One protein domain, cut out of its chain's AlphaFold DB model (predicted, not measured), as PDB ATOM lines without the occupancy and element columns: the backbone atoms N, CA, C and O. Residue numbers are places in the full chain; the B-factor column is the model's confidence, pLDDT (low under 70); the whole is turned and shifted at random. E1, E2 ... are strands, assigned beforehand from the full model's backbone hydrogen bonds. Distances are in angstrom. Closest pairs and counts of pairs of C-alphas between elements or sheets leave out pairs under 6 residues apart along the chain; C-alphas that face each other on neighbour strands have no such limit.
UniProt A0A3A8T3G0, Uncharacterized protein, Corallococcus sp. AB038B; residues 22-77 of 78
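What this domain is: This is residues 22 to 77 of the 78 residues of an uncharacterized protein of Corallococcus sp. AB038B (UniProt A0A3A8T3G0). With little regular structure, this is a small twisted sheet of three strands, from whose edge strand E1 a long looping stretch, residues 27 to 61, leads to the other edge strand, E2; there residues 50 to 51 pair in parallel with residues 62 to 63. The 56 printed residues hold E1, E2 and E3, 17 residues in all, and no named helix; the class is all strand, the sheet's order E1 E3 E2, antiparallel. It is compact, radius of gyration of the C-alphas 10.5 A, spanning 31 by 21 by 20 A.

How they stand to each other: Start at inner strand E3, residues 69 to 75. E1, residues 22 to 26, is antiparallel to it at 147 degrees; N 25 and O 72 are 2.8 A apart. E2, residues 62 to 66, forms a hairpin with E3, antiparallel at 139 degrees; N 64 and O 71 are 2.9 A apart. E1 and E2 are apart.

Where its parts are: Find C-alpha 22 at (-12.973, 4.769, 21.577), where E1 begins its 13.0 A. E2 measures 12.3 A; E3 runs 18.8 A to C-alpha 75 at (-11.045, 8.654, 22.824).

The domain as a whole: The farthest C-alphas, Asp 31 and Ser 77, are 31.6 A apart. The printed part has no cut; the E1 to E2 link is long. Look for pLDDT under 70 at residues 46 to 49, 53 to 59 and 77.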
ATOM      1  N   SER A  22     -13.657   4.082  22.661       75.50
ATOM      2  CA  SER A  22     -12.973   4.769  21.577       75.50
ATOM      3  C   SER A  22     -13.779   4.631  20.303       75.50
ATOM      4  O   SER A  22     -14.208   3.535  19.947       75.50
ATOM      5  N   THR A  23     -13.943   5.741  19.595       82.75
ATOM      6  CA  THR A  23     -14.560   5.740  18.274       82.75
ATOM      7  C   THR A  23     -13.475   5.588  17.216       82.75
ATOM      8  O   THR A  23     -12.526   6.371  17.164       82.75
ATOM      9  N   ALA A  24     -13.613   4.579  16.358       85.12
ATOM     10  CA  ALA A  24     -12.762   4.402  15.189       85.12
ATOM     11  C   ALA A  24     -13.376   5.118  13.977       85.12
ATOM     12  O   ALA A  24     -14.525   4.872  13.616       85.12
ATOM     13  N   VAL A  25     -12.599   5.991  13.340       88.00
ATOM     14  CA  VAL A  25     -12.997   6.753  12.150       88.00
ATOM     15  C   VAL A  25     -12.083   6.396  10.988       88.00
ATOM     16  O   VAL A  25     -10.862   6.488  11.103       88.00
ATOM     17  N   ASP A  26     -12.661   6.011   9.854       89.31
ATOM     18  CA  ASP A  26     -11.911   5.701   8.638       89.31
ATOM     19  C   ASP A  26     -11.061   6.891   8.164       89.31
ATOM     20  O   ASP A  26     -11.535   8.025   8.053       89.31
ATOM     21  N   ILE A  27      -9.793   6.627   7.833       86.81
ATOM     22  CA  ILE A  27      -8.915   7.624   7.221       86.81
ATOM     23  C   ILE A  27      -9.032   7.510   5.703       86.81
ATOM     24  O   ILE A  27      -8.558   6.554   5.079       86.81
ATOM     25  N   THR A  28      -9.635   8.527   5.102       88.50
ATOM     26  CA  THR A  28      -9.774   8.654   3.653       88.50
ATOM     27  C   THR A  28      -8.591   9.399   3.039       88.50
ATOM     28  O   THR A  28      -8.040  10.358   3.585       88.50
ATOM     29  N   ARG A  29      -8.172   8.924   1.870       84.00
ATOM     30  CA  ARG A  29      -7.253   9.595   0.956       84.00
ATOM     31  C   ARG A  29      -7.947  10.770   0.278       84.00
ATOM     32  O   ARG A  29      -9.172  10.849   0.222       84.00
ATOM     33  N   THR A  30      -7.149  11.648  -0.321       84.19
ATOM     34  CA  THR A  30      -7.626  12.830  -1.056       84.19
ATOM     35  C   THR A  30      -8.511  12.483  -2.262       84.19
ATOM     36  O   THR A  30      -9.308  13.309  -2.686       84.19
ATOM     37  N   ASP A  31      -8.398  11.267  -2.807       85.50
ATOM     38  CA  ASP A  31      -9.278  10.738  -3.862       85.50
ATOM     39  C   ASP A  31     -10.584  10.108  -3.337       85.50
ATOM     40  O   ASP A  31     -11.391   9.627  -4.126       85.50
ATOM     41  N   GLY A  32     -10.800  10.096  -2.018       85.25
ATOM     42  CA  GLY A  32     -11.957   9.471  -1.374       85.25
ATOM     43  C   GLY A  32     -11.797   7.974  -1.086       85.25
ATOM     44  O   GLY A  32     -12.628   7.410  -0.376       85.25
ATOM     45  N   GLY A  33     -10.736   7.321  -1.573       87.38
ATOM     46  CA  GLY A  33     -10.409   5.943  -1.207       87.38
ATOM     47  C   GLY A  33      -9.949   5.802   0.247       87.38
ATOM     48  O   GLY A  33      -9.444   6.746   0.846       87.38
ATOM     49  N   LEU A  34     -10.083   4.614   0.831       87.56
ATOM     50  CA  LEU A  34      -9.551   4.327   2.167       87.56
ATOM     51  C   LEU A  34      -8.035   4.100   2.111       87.56
ATOM     52  O   LEU A  34      -7.529   3.469   1.177       87.56
ATOM     53  N   TYR A  35      -7.304   4.571   3.122       87.19
ATOM     54  CA  TYR A  35      -5.917   4.149   3.312       87.19
ATOM     55  C   TYR A  35      -5.885   2.672   3.690       87.19
ATOM     56  O   TYR A  35      -6.546   2.266   4.644       87.19
ATOM     57  N   ARG A  36      -5.125   1.872   2.938       89.31
ATOM     58  CA  ARG A  36      -4.894   0.463   3.259       89.31
ATOM     59  C   ARG A  36      -3.619   0.307   4.062       89.31
ATOM     60  O   ARG A  36      -2.699   1.083   3.852       89.31
ATOM     61  N   CYS A  37      -3.590  -0.697   4.927       87.69
ATOM     62  CA  CYS A  37      -2.440  -1.019   5.759       87.69
ATOM     63  C   CYS A  37      -2.321  -2.522   5.992       87.69
ATOM     64  O   CYS A  37      -3.299  -3.264   5.900       87.69
ATOM     65  N   VAL A  38      -1.103  -2.950   6.315       88.12
ATOM     66  CA  VAL A  38      -0.803  -4.287   6.860       88.12
ATOM     67  C   VAL A  38      -0.480  -4.190   8.354       88.12
ATOM     68  O   VAL A  38      -0.808  -5.078   9.134       88.12
ATOM     69  N   THR A  39       0.135  -3.079   8.760       84.69
ATOM     70  CA  THR A  39       0.511  -2.758  10.142       84.69
ATOM     71  C   THR A  39       0.163  -1.305  10.443       84.69
ATOM     72  O   THR A  39       0.204  -0.469   9.545       84.69
ATOM     73  N   SER A  40      -0.112  -0.961  11.703       83.06
ATOM     74  CA  SER A  40      -0.500   0.407  12.098       83.06
ATOM     75  C   SER A  40       0.554   1.485  11.783       83.06
ATOM     76  O   SER A  40       0.219   2.661  11.688       83.06
ATOM     77  N   GLU A  41       1.818   1.101  11.588       82.25
ATOM     78  CA  GLU A  41       2.904   2.007  11.185       82.25
ATOM     79  C   GLU A  41       2.797   2.514   9.741       82.25
ATOM     80  O   GLU A  41       3.365   3.565   9.431       82.25
ATOM     81  N   ASP A  42       2.067   1.775   8.899       83.25
ATOM     82  CA  ASP A  42       1.795   2.090   7.491       83.25
ATOM     83  C   ASP A  42       0.745   3.204   7.354       83.25
ATOM     84  O   ASP A  42       0.633   3.865   6.322       83.25
ATOM     85  N   CYS A  43      -0.007   3.465   8.428       85.12
ATOM     86  CA  CYS A  43      -1.024   4.497   8.428       85.12
ATOM     87  C   CYS A  43      -0.424   5.908   8.440       85.12
ATOM     88  O   CYS A  43       0.561   6.172   9.142       85.12
ATOM     89  N   PRO A  44      -1.040   6.853   7.707       82.38
ATOM     90  CA  PRO A  44      -0.560   8.224   7.645       82.38
ATOM     91  C   PRO A  44      -0.636   8.873   9.030       82.38
ATOM     92  O   PRO A  44      -1.711   9.067   9.600       82.38
ATOM     93  N   ARG A  45       0.531   9.238   9.561       75.50
ATOM     94  CA  ARG A  45       0.679   9.966  10.822       75.50
ATOM     95  C   ARG A  45       0.820  11.452  10.519       75.50
ATOM     96  O   ARG A  45       1.764  11.864   9.849       75.50
ATOM     97  N   THR A  46      -0.095  12.276  11.015       65.19
ATOM     98  CA  THR A  46       0.186  13.714  11.137       65.19
ATOM     99  C   THR A  46       1.094  13.914  12.351       65.19
ATOM    100  O   THR A  46       1.090  13.087  13.260       65.19
ATOM    101  N   SER A  47       1.883  14.993  12.414       62.41
ATOM    102  CA  SER A  47       2.922  15.202  13.446       62.41
ATOM    103  C   SER A  47       2.439  15.191  14.911       62.41
ATOM    104  O   SER A  47       3.245  15.377  15.817       62.41
ATOM    105  N   ARG A  48       1.134  15.021  15.160       62.16
ATOM    106  CA  ARG A  48       0.508  14.934  16.487       62.16
ATOM    107  C   ARG A  48      -0.217  13.607  16.748       62.16
ATOM    108  O   ARG A  48      -0.750  13.442  17.839       62.16
ATOM    109  N   VAL A  49      -0.230  12.678  15.790       66.50
ATOM    110  CA  VAL A  49      -0.944  11.398  15.892       66.50
ATOM    111  C   VAL A  49       0.057  10.265  16.100       66.50
ATOM    112  O   VAL A  49       0.956  10.051  15.286       66.50
ATOM    113  N   SER A  50      -0.095   9.553  17.217       71.62
ATOM    114  CA  SER A  50       0.736   8.395  17.575       71.62
ATOM    115  C   SER A  50       0.098   7.092  17.087       71.62
ATOM    116  O   SER A  50      -1.078   7.069  16.734       71.62
ATOM    117  N   VAL A  51       0.858   5.999  17.045       76.38
ATOM    118  CA  VAL A  51       0.303   4.665  16.763       76.38
ATOM    119  C   VAL A  51      -0.312   4.111  18.046       76.38
ATOM    120  O   VAL A  51       0.311   4.222  19.103       76.38
ATOM    121  N   CYS A  52      -1.504   3.518  17.972       74.25
ATOM    122  CA  CYS A  52      -2.090   2.842  19.128       74.25
ATOM    123  C   CYS A  52      -1.230   1.606  19.457       74.25
ATOM    124  O   CYS A  52      -1.208   0.640  18.695       74.25
ATOM    125  N   VAL A  53      -0.477   1.662  20.559       67.50
ATOM    126  CA  VAL A  53       0.407   0.572  21.027       67.50
ATOM    127  C   VAL A  53      -0.345  -0.485  21.837       67.50
ATOM    128  O   VAL A  53       0.138  -1.604  21.981       67.50
ATOM    129  N   THR A  54      -1.530  -0.145  22.342       62.47
ATOM    130  CA  THR A  54      -2.386  -1.025  23.137       62.47
ATOM    131  C   THR A  54      -3.815  -1.014  22.602       62.47
ATOM    132  O   THR A  54      -4.288   0.013  22.124       62.47
ATOM    133  N   ASP A  55      -4.501  -2.157  22.699       58.28
ATOM    134  CA  ASP A  55      -5.912  -2.316  22.299       58.28
ATOM    135  C   ASP A  55      -6.887  -1.650  23.285       58.28
ATOM    136  O   ASP A  55      -8.050  -1.428  22.967       58.28
ATOM    137  N   VAL A  56      -6.405  -1.296  24.480       56.06
ATOM    138  CA  VAL A  56      -7.207  -0.561  25.457       56.06
ATOM    139  C   VAL A  56      -7.425   0.879  25.004       56.06
ATOM    140  O   VAL A  56      -6.510   1.516  24.475       56.06
ATOM    141  N   SER A  57      -8.651   1.351  25.247       57.56
ATOM    142  CA  SER A  57      -9.097   2.744  25.255       57.56
ATOM    143  C   SER A  57      -7.930   3.731  25.388       57.56
ATOM    144  O   SER A  57      -7.410   3.952  26.481       57.56
ATOM    145  N   SER A  58      -7.460   4.262  24.258       60.22
ATOM    146  CA  SER A  58      -6.269   5.111  24.239       60.22
ATOM    147  C   SER A  58      -6.611   6.476  24.810       60.22
ATOM    148  O   SER A  58      -7.499   7.127  24.292       60.22
ATOM    149  N   GLU A  59      -5.870   6.962  25.805       63.56
ATOM    150  CA  GLU A  59      -6.084   8.282  26.435       63.56
ATOM    151  C   GLU A  59      -5.922   9.463  25.451       63.56
ATOM    152  O   GLU A  59      -6.180  10.620  25.782       63.56
ATOM    153  N   ARG A  60      -5.418   9.195  24.238       72.81
ATOM    154  CA  ARG A  60      -5.087  10.186  23.209       72.81
ATOM    155  C   ARG A  60      -5.434   9.658  21.820       72.81
ATOM    156  O   ARG A  60      -5.382   8.456  21.579       72.81
ATOM    157  N   GLU A  61      -5.713  10.579  20.896       80.19
ATOM    158  CA  GLU A  61      -5.937  10.257  19.481       80.19
ATOM    159  C   GLU A  61      -4.740   9.491  18.888       80.19
ATOM    160  O   GLU A  61      -3.589   9.941  18.962       80.19
ATOM    161  N   CYS A  62      -5.019   8.343  18.272       85.50
ATOM    162  CA  CYS A  62      -4.005   7.497  17.654       85.50
ATOM    163  C   CYS A  62      -4.495   6.861  16.343       85.50
ATOM    164  O   CYS A  62      -5.687   6.854  16.044       85.50
ATOM    165  N   VAL A  63      -3.570   6.356  15.522       87.56
ATOM    166  CA  VAL A  63      -3.892   5.560  14.326       87.56
ATOM    167  C   VAL A  63      -3.698   4.075  14.582       87.56
ATOM    168  O   VAL A  63      -2.764   3.658  15.275       87.56
ATOM    169  N   ARG A  64      -4.552   3.272  13.955       86.69
ATOM    170  CA  ARG A  64      -4.493   1.816  13.988       86.69
ATOM    171  C   ARG A  64      -4.836   1.240  12.620       86.69
ATOM    172  O   ARG A  64      -5.660   1.793  11.895       86.69
ATOM    173  N   CYS A  65      -4.211   0.112  12.295       88.56
ATOM    174  CA  CYS A  65      -4.664  -0.724  11.198       88.56
ATOM    175  C   CYS A  65      -5.810  -1.623  11.672       88.56
ATOM    176  O   CYS A  65      -5.617  -2.477  12.536       88.56
ATOM    177  N   ASP A  66      -7.004  -1.390  11.141       88.12
ATOM    178  CA  ASP A  66      -8.195  -2.198  11.375       88.12
ATOM    179  C   ASP A  66      -8.416  -3.105  10.168       88.12
ATOM    180  O   ASP A  66      -8.662  -2.617   9.068       88.12
ATOM    181  N   GLU A  67      -8.262  -4.415  10.355       86.12
ATOM    182  CA  GLU A  67      -8.277  -5.450   9.308       86.12
ATOM    183  C   GLU A  67      -7.268  -5.219   8.166       86.12
ATOM    184  O   GLU A  67      -6.252  -5.903   8.082       86.12
ATOM    185  N   THR A  68      -7.546  -4.268   7.271       89.62
ATOM    186  CA  THR A  68      -6.672  -3.840   6.164       89.62
ATOM    187  C   THR A  68      -6.783  -2.345   5.852       89.62
ATOM    188  O   THR A  68      -6.335  -1.900   4.792       89.62
ATOM    189  N   ARG A  69      -7.412  -1.563   6.733       90.50
ATOM    190  CA  ARG A  69      -7.702  -0.139   6.546       90.50
ATOM    191  C   ARG A  69      -7.232   0.685   7.734       90.50
ATOM    192  O   ARG A  69      -7.287   0.256   8.881       90.50
ATOM    193  N   CYS A  70      -6.766   1.889   7.452       89.44
ATOM    194  CA  CYS A  70      -6.328   2.801   8.488       89.44
ATOM    195  C   CYS A  70      -7.515   3.506   9.116       89.44
ATOM    196  O   CYS A  70      -8.261   4.216   8.436       89.44
ATOM    197  N   VAL A  71      -7.627   3.362  10.429       88.88
ATOM    198  CA  VAL A  71      -8.601   4.077  11.239       88.88
ATOM    199  C   VAL A  71      -7.888   4.980  12.230       88.88
ATOM    200  O   VAL A  71      -6.778   4.707  12.698       88.88
ATOM    201  N   ARG A  72      -8.546   6.083  12.545       88.06
ATOM    202  CA  ARG A  72      -8.190   6.985  13.620       88.06
ATOM    203  C   ARG A  72      -9.056   6.659  14.819       88.06
ATOM    204  O   ARG A  72     -10.275   6.702  14.726       88.06
ATOM    205  N   VAL A  73      -8.416   6.337  15.926       86.00
ATOM    206  CA  VAL A  73      -9.059   6.029  17.194       86.00
ATOM    207  C   VAL A  73      -9.122   7.320  17.998       86.00
ATOM    208  O   VAL A  73      -8.086   7.900  18.331       86.00
ATOM    209  N   ILE A  74     -10.338   7.791  18.259       83.75
ATOM    210  CA  ILE A  74     -10.620   9.009  19.014       83.75
ATOM    211  C   ILE A  74     -11.182   8.583  20.377       83.75
ATOM    212  O   ILE A  74     -12.232   7.933  20.406       83.75
ATOM    213  N   PRO A  75     -10.497   8.891  21.494       77.06
ATOM    214  CA  PRO A  75     -11.045   8.654  22.824       77.06
ATOM    215  C   PRO A  75     -12.329   9.439  23.056       77.06
ATOM    216  O   PRO A  75     -12.406  10.617  22.701       77.06
ATOM    217  N   GLU A  76     -13.307   8.799  23.689       72.38
ATOM    218  CA  GLU A  76     -14.501   9.474  24.180       72.38
ATOM    219  C   GLU A  76     -14.342   9.804  25.662       72.38
ATOM    220  O   GLU A  76     -14.168   8.922  26.507       72.38
ATOM    221  N   SER A  77     -14.420  11.099  25.967       65.62
ATOM    222  CA  SER A  77     -14.508  11.582  27.340       65.62
ATOM    223  C   SER A  77     -15.874  11.213  27.918       65.62
ATOM    224  O   SER A  77     -16.903  11.601  27.358       65.62
TER     225      SER A  77